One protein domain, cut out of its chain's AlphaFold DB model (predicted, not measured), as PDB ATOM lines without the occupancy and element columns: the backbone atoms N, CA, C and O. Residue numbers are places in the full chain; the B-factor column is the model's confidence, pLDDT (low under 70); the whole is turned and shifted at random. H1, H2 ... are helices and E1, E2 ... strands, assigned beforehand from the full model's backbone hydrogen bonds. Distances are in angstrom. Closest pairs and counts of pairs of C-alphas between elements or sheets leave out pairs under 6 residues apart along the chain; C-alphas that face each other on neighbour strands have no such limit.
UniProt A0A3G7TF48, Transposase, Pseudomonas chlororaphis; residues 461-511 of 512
ATOM      1  N   ARG A 461     132.540  48.791 -32.947       75.06
ATOM      2  CA  ARG A 461     131.612  49.838 -33.406       75.06
ATOM      3  C   ARG A 461     131.089  50.633 -32.221       75.06
ATOM      4  O   ARG A 461     130.863  50.063 -31.150       75.06
ATOM      5  N   ARG A 462     130.870  51.935 -32.406       77.38
ATOM      6  CA  ARG A 462     130.434  52.845 -31.342       77.38
ATOM      7  C   ARG A 462     129.015  53.314 -31.626       77.38
ATOM      8  O   ARG A 462     128.650  53.664 -32.743       77.38
ATOM      9  N   LYS A 463     128.174  53.322 -30.594       78.62
ATOM     10  CA  LYS A 463     126.805  53.839 -30.691       78.62
ATOM     11  C   LYS A 463     126.429  54.603 -29.442       78.62
ATOM     12  O   LYS A 463     126.596  54.121 -28.325       78.62
ATOM     13  N   SER A 464     125.860  55.787 -29.637       82.31
ATOM     14  CA  SER A 464     125.294  56.569 -28.544       82.31
ATOM     15  C   SER A 464     123.867  56.102 -28.252       82.31
ATOM     16  O   SER A 464     122.980  56.253 -29.097       82.31
ATOM     17  N   THR A 465     123.630  55.539 -27.065       83.38
ATOM     18  CA  THR A 465     122.312  55.027 -26.649       83.38
ATOM     19  C   THR A 465     121.924  55.501 -25.248       83.38
ATOM     20  O   THR A 465     122.770  55.919 -24.456       83.38
ATOM     21  N   LYS A 466     120.622  55.480 -24.943       86.25
ATOM     22  CA  LYS A 466     120.098  55.790 -23.604       86.25
ATOM     23  C   LYS A 466     120.062  54.508 -22.767       86.25
ATOM     24  O   LYS A 466     119.764  53.434 -23.282       86.25
ATOM     25  N   VAL A 467     120.308  54.627 -21.462       85.31
ATOM     26  CA  VAL A 467     120.142  53.503 -20.527       85.31
ATOM     27  C   VAL A 467     118.699  53.469 -20.026       85.31
ATOM     28  O   VAL A 467     118.254  54.325 -19.254       85.31
ATOM     29  N   HIS A 468     117.943  52.475 -20.474       85.38
ATOM     30  CA  HIS A 468     116.578  52.189 -20.049       85.38
ATOM     31  C   HIS A 468     116.553  51.421 -18.717       85.38
ATOM     32  O   HIS A 468     117.574  50.960 -18.214       85.38
ATOM     33  N   HIS A 469     115.374  51.303 -18.098       83.94
ATOM     34  CA  HIS A 469     115.226  50.557 -16.840       83.94
ATOM     35  C   HIS A 469     115.476  49.053 -17.030       83.94
ATOM     36  O   HIS A 469     115.821  48.370 -16.075       83.94
ATOM     37  N   TYR A 470     115.324  48.563 -18.262       82.88
ATOM     38  CA  TYR A 470     115.631  47.200 -18.685       82.88
ATOM     39  C   TYR A 470     117.057  47.045 -19.249       82.88
ATOM     40  O   TYR A 470     117.384  45.986 -19.771       82.88
ATOM     41  N   GLY A 471     117.908  48.074 -19.147       86.38
ATOM     42  CA  GLY A 471     119.275  48.067 -19.673       86.38
ATOM     43  C   GLY A 471     119.427  48.890 -20.952       86.38
ATOM     44  O   GLY A 471     118.917  50.004 -21.030       86.38
ATOM     45  N   ILE A 472     120.156  48.385 -21.943       87.06
ATOM     46  CA  ILE A 472     120.422  49.080 -23.211       87.06
ATOM     47  C   ILE A 472     119.920  48.268 -24.396       87.06
ATOM     48  O   ILE A 472     119.853  47.044 -24.334       87.06
ATOM     49  N   GLU A 473     119.608  48.952 -25.489       85.50
ATOM     50  CA  GLU A 473     119.237  48.319 -26.749       85.50
ATOM     51  C   GLU A 473     120.198  48.761 -27.854       85.50
ATOM     52  O   GLU A 473     120.419  49.961 -28.065       85.50
ATOM     53  N   VAL A 474     120.789  47.784 -28.539       80.75
ATOM     54  CA  VAL A 474     121.709  47.984 -29.659       80.75
ATOM     55  C   VAL A 474     121.297  47.032 -30.777       80.75
ATOM     56  O   VAL A 474     121.165  45.837 -30.556       80.75
ATOM     57  N   ASP A 475     121.028  47.585 -31.960       74.69
ATOM     58  CA  ASP A 475     120.631  46.872 -33.183       74.69
ATOM     59  C   ASP A 475     119.586  45.760 -32.964       74.69
ATOM     60  O   ASP A 475     119.727  44.629 -33.425       74.69
ATOM     61  N   GLY A 476     118.522  46.099 -32.224       78.44
ATOM     62  CA  GLY A 476     117.390  45.212 -31.932       78.44
ATOM     63  C   GLY A 476     117.639  44.185 -30.823       78.44
ATOM     64  O   GLY A 476     116.759  43.372 -30.545       78.44
ATOM     65  N   HIS A 477     118.807  44.217 -30.177       80.19
ATOM     66  CA  HIS A 477     119.175  43.324 -29.083       80.19
ATOM     67  C   HIS A 477     119.226  44.085 -27.755       80.19
ATOM     68  O   HIS A 477     119.858  45.139 -27.641       80.19
ATOM     69  N   GLY A 478     118.542  43.542 -26.746       82.94
ATOM     70  CA  GLY A 478     118.519  44.081 -25.389       82.94
ATOM     71  C   GLY A 478     119.619  43.477 -24.518       82.94
ATOM     72  O   GLY A 478     119.774  42.258 -24.467       82.94
ATOM     73  N   TYR A 479     120.342  44.325 -23.794       81.75
ATOM     74  CA  TYR A 479     121.397  43.926 -22.866       81.75
ATOM     75  C   TYR A 479     121.121  44.487 -21.479       81.75
ATOM     76  O   TYR A 479     120.852  45.677 -21.321       81.75
ATOM     77  N   HIS A 480     121.224  43.629 -20.469       85.38
ATOM     78  CA  HIS A 480     120.921  43.960 -19.085       85.38
ATOM     79  C   HIS A 480     122.047  43.489 -18.163       85.38
ATOM     80  O   HIS A 480     122.492  42.346 -18.255       85.38
ATOM     81  N   SER A 481     122.466  44.354 -17.241       83.56
ATOM     82  CA  SER A 481     123.428  44.020 -16.191       83.56
ATOM     83  C   SER A 481     123.172  44.870 -14.940       83.56
ATOM     84  O   SER A 481     122.558  45.940 -15.022       83.56
ATOM     85  N   ALA A 482     123.631  44.398 -13.776       84.19
ATOM     86  CA  ALA A 482     123.498  45.145 -12.522       84.19
ATOM     87  C   ALA A 482     124.267  46.478 -12.585       84.19
ATOM     88  O   ALA A 482     123.794  47.509 -12.112       84.19
ATOM     89  N   GLU A 483     125.408  46.474 -13.267       83.62
ATOM     90  CA  GLU A 483     126.267  47.632 -13.494       83.62
ATOM     91  C   GLU A 483     125.568  48.694 -14.353       83.62
ATOM     92  O   GLU A 483     125.687  49.886 -14.067       83.62
ATOM     93  N   LEU A 484     124.789  48.294 -15.368       83.06
ATOM     94  CA  LEU A 484     123.976  49.220 -16.167       83.06
ATOM     95  C   LEU A 484     122.842  49.845 -15.344       83.06
ATOM     96  O   LEU A 484     122.548  51.034 -15.500       83.06
ATOM     97  N   ALA A 485     122.227  49.072 -14.444       83.06
ATOM     98  CA  ALA A 485     121.205  49.587 -13.536       83.06
ATOM     99  C   ALA A 485     121.790  50.622 -12.557       83.06
ATOM    100  O   ALA A 485     121.212  51.697 -12.381       83.06
ATOM    101  N   GLU A 486     122.967  50.351 -11.983       85.19
ATOM    102  CA  GLU A 486     123.695  51.319 -11.155       85.19
ATOM    103  C   GLU A 486     124.122  52.562 -11.940       85.19
ATOM    104  O   GLU A 486     124.020  53.685 -11.438       85.19
ATOM    105  N   LEU A 487     124.593  52.380 -13.177       81.81
ATOM    106  CA  LEU A 487     125.004  53.476 -14.047       81.81
ATOM    107  C   LEU A 487     123.831  54.428 -14.299       81.81
ATOM    108  O   LEU A 487     123.978  55.633 -14.105       81.81
ATOM    109  N   ARG A 488     122.646  53.890 -14.610       83.88
ATOM    110  CA  ARG A 488     121.416  54.673 -14.795       83.88
ATOM    111  C   ARG A 488     121.067  55.522 -13.573       83.88
ATOM    112  O   ARG A 488     120.625  56.652 -13.745       83.88
ATOM    113  N   MET A 489     121.264  55.010 -12.355       85.06
ATOM    114  CA  MET A 489     120.988  55.773 -11.126       85.06
ATOM    115  C   MET A 489     121.915  56.983 -10.949       85.06
ATOM    116  O   MET A 489     121.553  57.934 -10.262       85.06
ATOM    117  N   ARG A 490     123.113  56.948 -11.548       85.12
ATOM    118  CA  ARG A 490     124.122  58.017 -11.456       85.12
ATOM    119  C   ARG A 490     124.044  59.022 -12.610       85.12
ATOM    120  O   ARG A 490     124.673  60.073 -12.523       85.12
ATOM    121  N   MET A 491     123.312  58.697 -13.671       83.88
ATOM    122  CA  MET A 491     123.174  59.530 -14.865       83.88
ATOM    123  C   MET A 491     122.078  60.584 -14.711       83.88
ATOM    124  O   MET A 491     121.071  60.384 -14.027       83.88
ATOM    125  N   LYS A 492     122.249  61.714 -15.398       84.50
ATOM    126  CA  LYS A 492     121.207  62.732 -15.529       84.50
ATOM    127  C   LYS A 492     120.063  62.215 -16.410       84.50
ATOM    128  O   LYS A 492     120.283  61.393 -17.305       84.50
ATOM    129  N   PRO A 493     118.832  62.722 -16.217       75.44
ATOM    130  CA  PRO A 493     117.732  62.438 -17.129       75.44
ATOM    131  C   PRO A 493     118.127  62.768 -18.575       75.44
ATOM    132  O   PRO A 493     118.684  63.830 -18.834       75.44
ATOM    133  N   GLU A 494     117.834  61.848 -19.498       77.56
ATOM    134  CA  GLU A 494     118.142  61.928 -20.939       77.56
ATOM    135  C   GLU A 494     119.616  61.820 -21.363       77.56
ATOM    136  O   GLU A 494     119.892  61.823 -22.566       77.56
ATOM    137  N   GLU A 495     120.547  61.666 -20.422       83.12
ATOM    138  CA  GLU A 495     121.962  61.467 -20.729       83.12
ATOM    139  C   GLU A 495     122.171  60.164 -21.526       83.12
ATOM    140  O   GLU A 495     121.540  59.133 -21.265       83.12
ATOM    141  N   LYS A 496     123.027  60.228 -22.550       84.00
ATOM    142  CA  LYS A 496     123.375  59.086 -23.404       84.00
ATOM    143  C   LYS A 496     124.759  58.573 -23.032       84.00
ATOM    144  O   LYS A 496     125.630  59.365 -22.689       84.00
ATOM    145  N   ILE A 497     124.962  57.271 -23.174       81.12
ATOM    146  CA  ILE A 497     126.277  56.636 -23.067       81.12
ATOM    147  C   ILE A 497     126.784  56.225 -24.443       81.12
ATOM    148  O   ILE A 497     125.990  55.970 -25.353       81.12
ATOM    149  N   SER A 498     128.106  56.146 -24.580       78.56
ATOM    150  CA  SER A 498     128.742  55.482 -25.715       78.56
ATOM    151  C   SER A 498     128.860  53.989 -25.420       78.56
ATOM    152  O   SER A 498     129.377  53.590 -24.378       78.56
ATOM    153  N   VAL A 499     128.352  53.156 -26.321       78.38
ATOM    154  CA  VAL A 499     128.420  51.696 -26.222       78.38
ATOM    155  C   VAL A 499     129.287  51.169 -27.347       78.38
ATOM    156  O   VAL A 499     129.137  51.591 -28.494       78.38
ATOM    157  N   ARG A 500     130.176  50.237 -27.002       76.69
ATOM    158  CA  ARG A 500     131.044  49.516 -27.931       76.69
ATOM    159  C   ARG A 500     130.473  48.110 -28.148       76.69
ATOM    160  O   ARG A 500     130.134  47.441 -27.172       76.69
ATOM    161  N   TYR A 501     130.308  47.683 -29.399       73.25
ATOM    162  CA  TYR A 501     129.697  46.386 -29.730       73.25
ATOM    163  C   TYR A 501     130.203  45.801 -31.060       73.25
ATOM    164  O   TYR A 501     130.832  46.501 -31.857       73.25
ATOM    165  N   ARG A 502     129.935  44.505 -31.286       68.94
ATOM    166  CA  ARG A 502     130.281  43.759 -32.508       68.94
ATOM    167  C   ARG A 502     129.068  43.036 -33.078       68.94
ATOM    168  O   ARG A 502     128.242  42.526 -32.328       68.94
ATOM    169  N   ASP A 503     129.020  42.933 -34.404       62.38
ATOM    170  CA  ASP A 503     127.863  42.407 -35.146       62.38
ATOM    171  C   ASP A 503     127.784  40.863 -35.194       62.38
ATOM    172  O   ASP A 503     126.871  40.304 -35.796       62.38
ATOM    173  N   GLU A 504     128.685  40.137 -34.522       52.19
ATOM    174  CA  GLU A 504     128.536  38.691 -34.313       52.19
ATOM    175  C   GLU A 504     128.420  38.411 -32.823       52.19
ATOM    176  O   GLU A 504     129.401  38.586 -32.108       52.19
ATOM    177  N   VAL A 505     127.228  37.987 -32.384       40.69
ATOM    178  CA  VAL A 505     126.945  37.234 -31.146       40.69
ATOM    179  C   VAL A 505     128.105  37.266 -30.128       40.69
ATOM    180  O   VAL A 505     128.857  36.306 -29.989       40.69
ATOM    181  N   GLY A 506     128.275  38.397 -29.440       32.94
ATOM    182  CA  GLY A 506     129.379  38.635 -28.510       32.94
ATOM    183  C   GLY A 506     129.081  39.858 -27.647       32.94
ATOM    184  O   GLY A 506     128.698  40.906 -28.154       32.94
ATOM    185  N   THR A 507     129.151  39.683 -26.333       28.42
ATOM    186  CA  THR A 507     128.620  40.556 -25.279       28.42
ATOM    187  C   THR A 507     129.169  41.995 -25.342       28.42
ATOM    188  O   THR A 507     130.382  42.164 -25.409       28.42
ATOM    189  N   PRO A 508     128.328  43.045 -25.265       34.06
ATOM    190  CA  PRO A 508     128.793  44.427 -25.265       34.06
ATOM    191  C   PRO A 508     129.428  44.801 -23.925       34.06
ATOM    192  O   PRO A 508     128.874  44.534 -22.856       34.06
ATOM    193  N   THR A 509     130.565  45.487 -23.992       40.88
ATOM    194  CA  THR A 509     131.240  46.122 -22.857       40.88
ATOM    195  C   THR A 509     130.978  47.629 -22.889       40.88
ATOM    196  O   THR A 509     131.317  48.333 -23.841       40.88
ATOM    197  N   ALA A 510     130.341  48.148 -21.836       29.00
ATOM    198  CA  ALA A 510     130.118  49.581 -21.662       29.00
ATOM    199  C   ALA A 510     131.360  50.239 -21.034       29.00
ATOM    200  O   ALA A 510     131.884  49.748 -20.035       29.00
ATOM    201  N   SER A 511     131.811  51.363 -21.594       32.53
ATOM    202  CA  SER A 511     132.867  52.210 -21.015       32.53
ATOM    203  C   SER A 511     132.312  53.616 -20.766       32.53
ATOM    204  O   SER A 511     131.396  54.045 -21.468       32.53
TER     205      SER A 511
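What this domain is: This is residues 461 to 511 of the 512 residues of the protein "Transposase" of Pseudomonas chlororaphis (UniProt A0A3G7TF48). Two antiparallel strand pairs sit together, the longer E1 with E4 and the small hairpin of E2 and E3, with H1 at one end of the long axis. At the other end the last stretch turns and folds back, residues 509 to 510 pairing with 499 to 500 of E4. The 51 printed residues, class mixed, run E1, E2, E3, H1, E4; the whole is compact, radius of gyration of the C-alphas 10.4 A, spanning 31 by 18 by 18 A.

How they stand to each other: Look first at E1, residues 461 to 466, and E4, residues 496 to 501: antiparallel at 146 degrees, N 463 to O 499 2.9 A. E2, residues 472 to 474, and E3, residues 477 to 479, form an antiparallel hairpin, N 472 to O 479 2.9 A. The closest C-alphas of E1 and E2, Lys 466 and Ile 472, are 6.7 A apart; E2 and E4 are near each other. E1 and E3 are apart. In H1, residues 482 to 490, every O i to N i+4 pair is within hydrogen-bond range; its closest C-alpha to E2 is Leu 484, 7.9 A from Ile 472.

Where its parts are: Find C-alpha 461 at (131.612, 49.838, -33.406); E1 runs 16.3 A. H1 begins at (123.498, 45.145, -12.522) and runs 12.9 A. E4 runs 15.5 A to (129.697, 46.386, -29.730).

The domain as a whole: The C-alphas farthest apart, Lys 492 and Glu 504, are 31.4 A apart. The printed part has no cut, and no link is long. Residues 502 to 511 have pLDDT under 70.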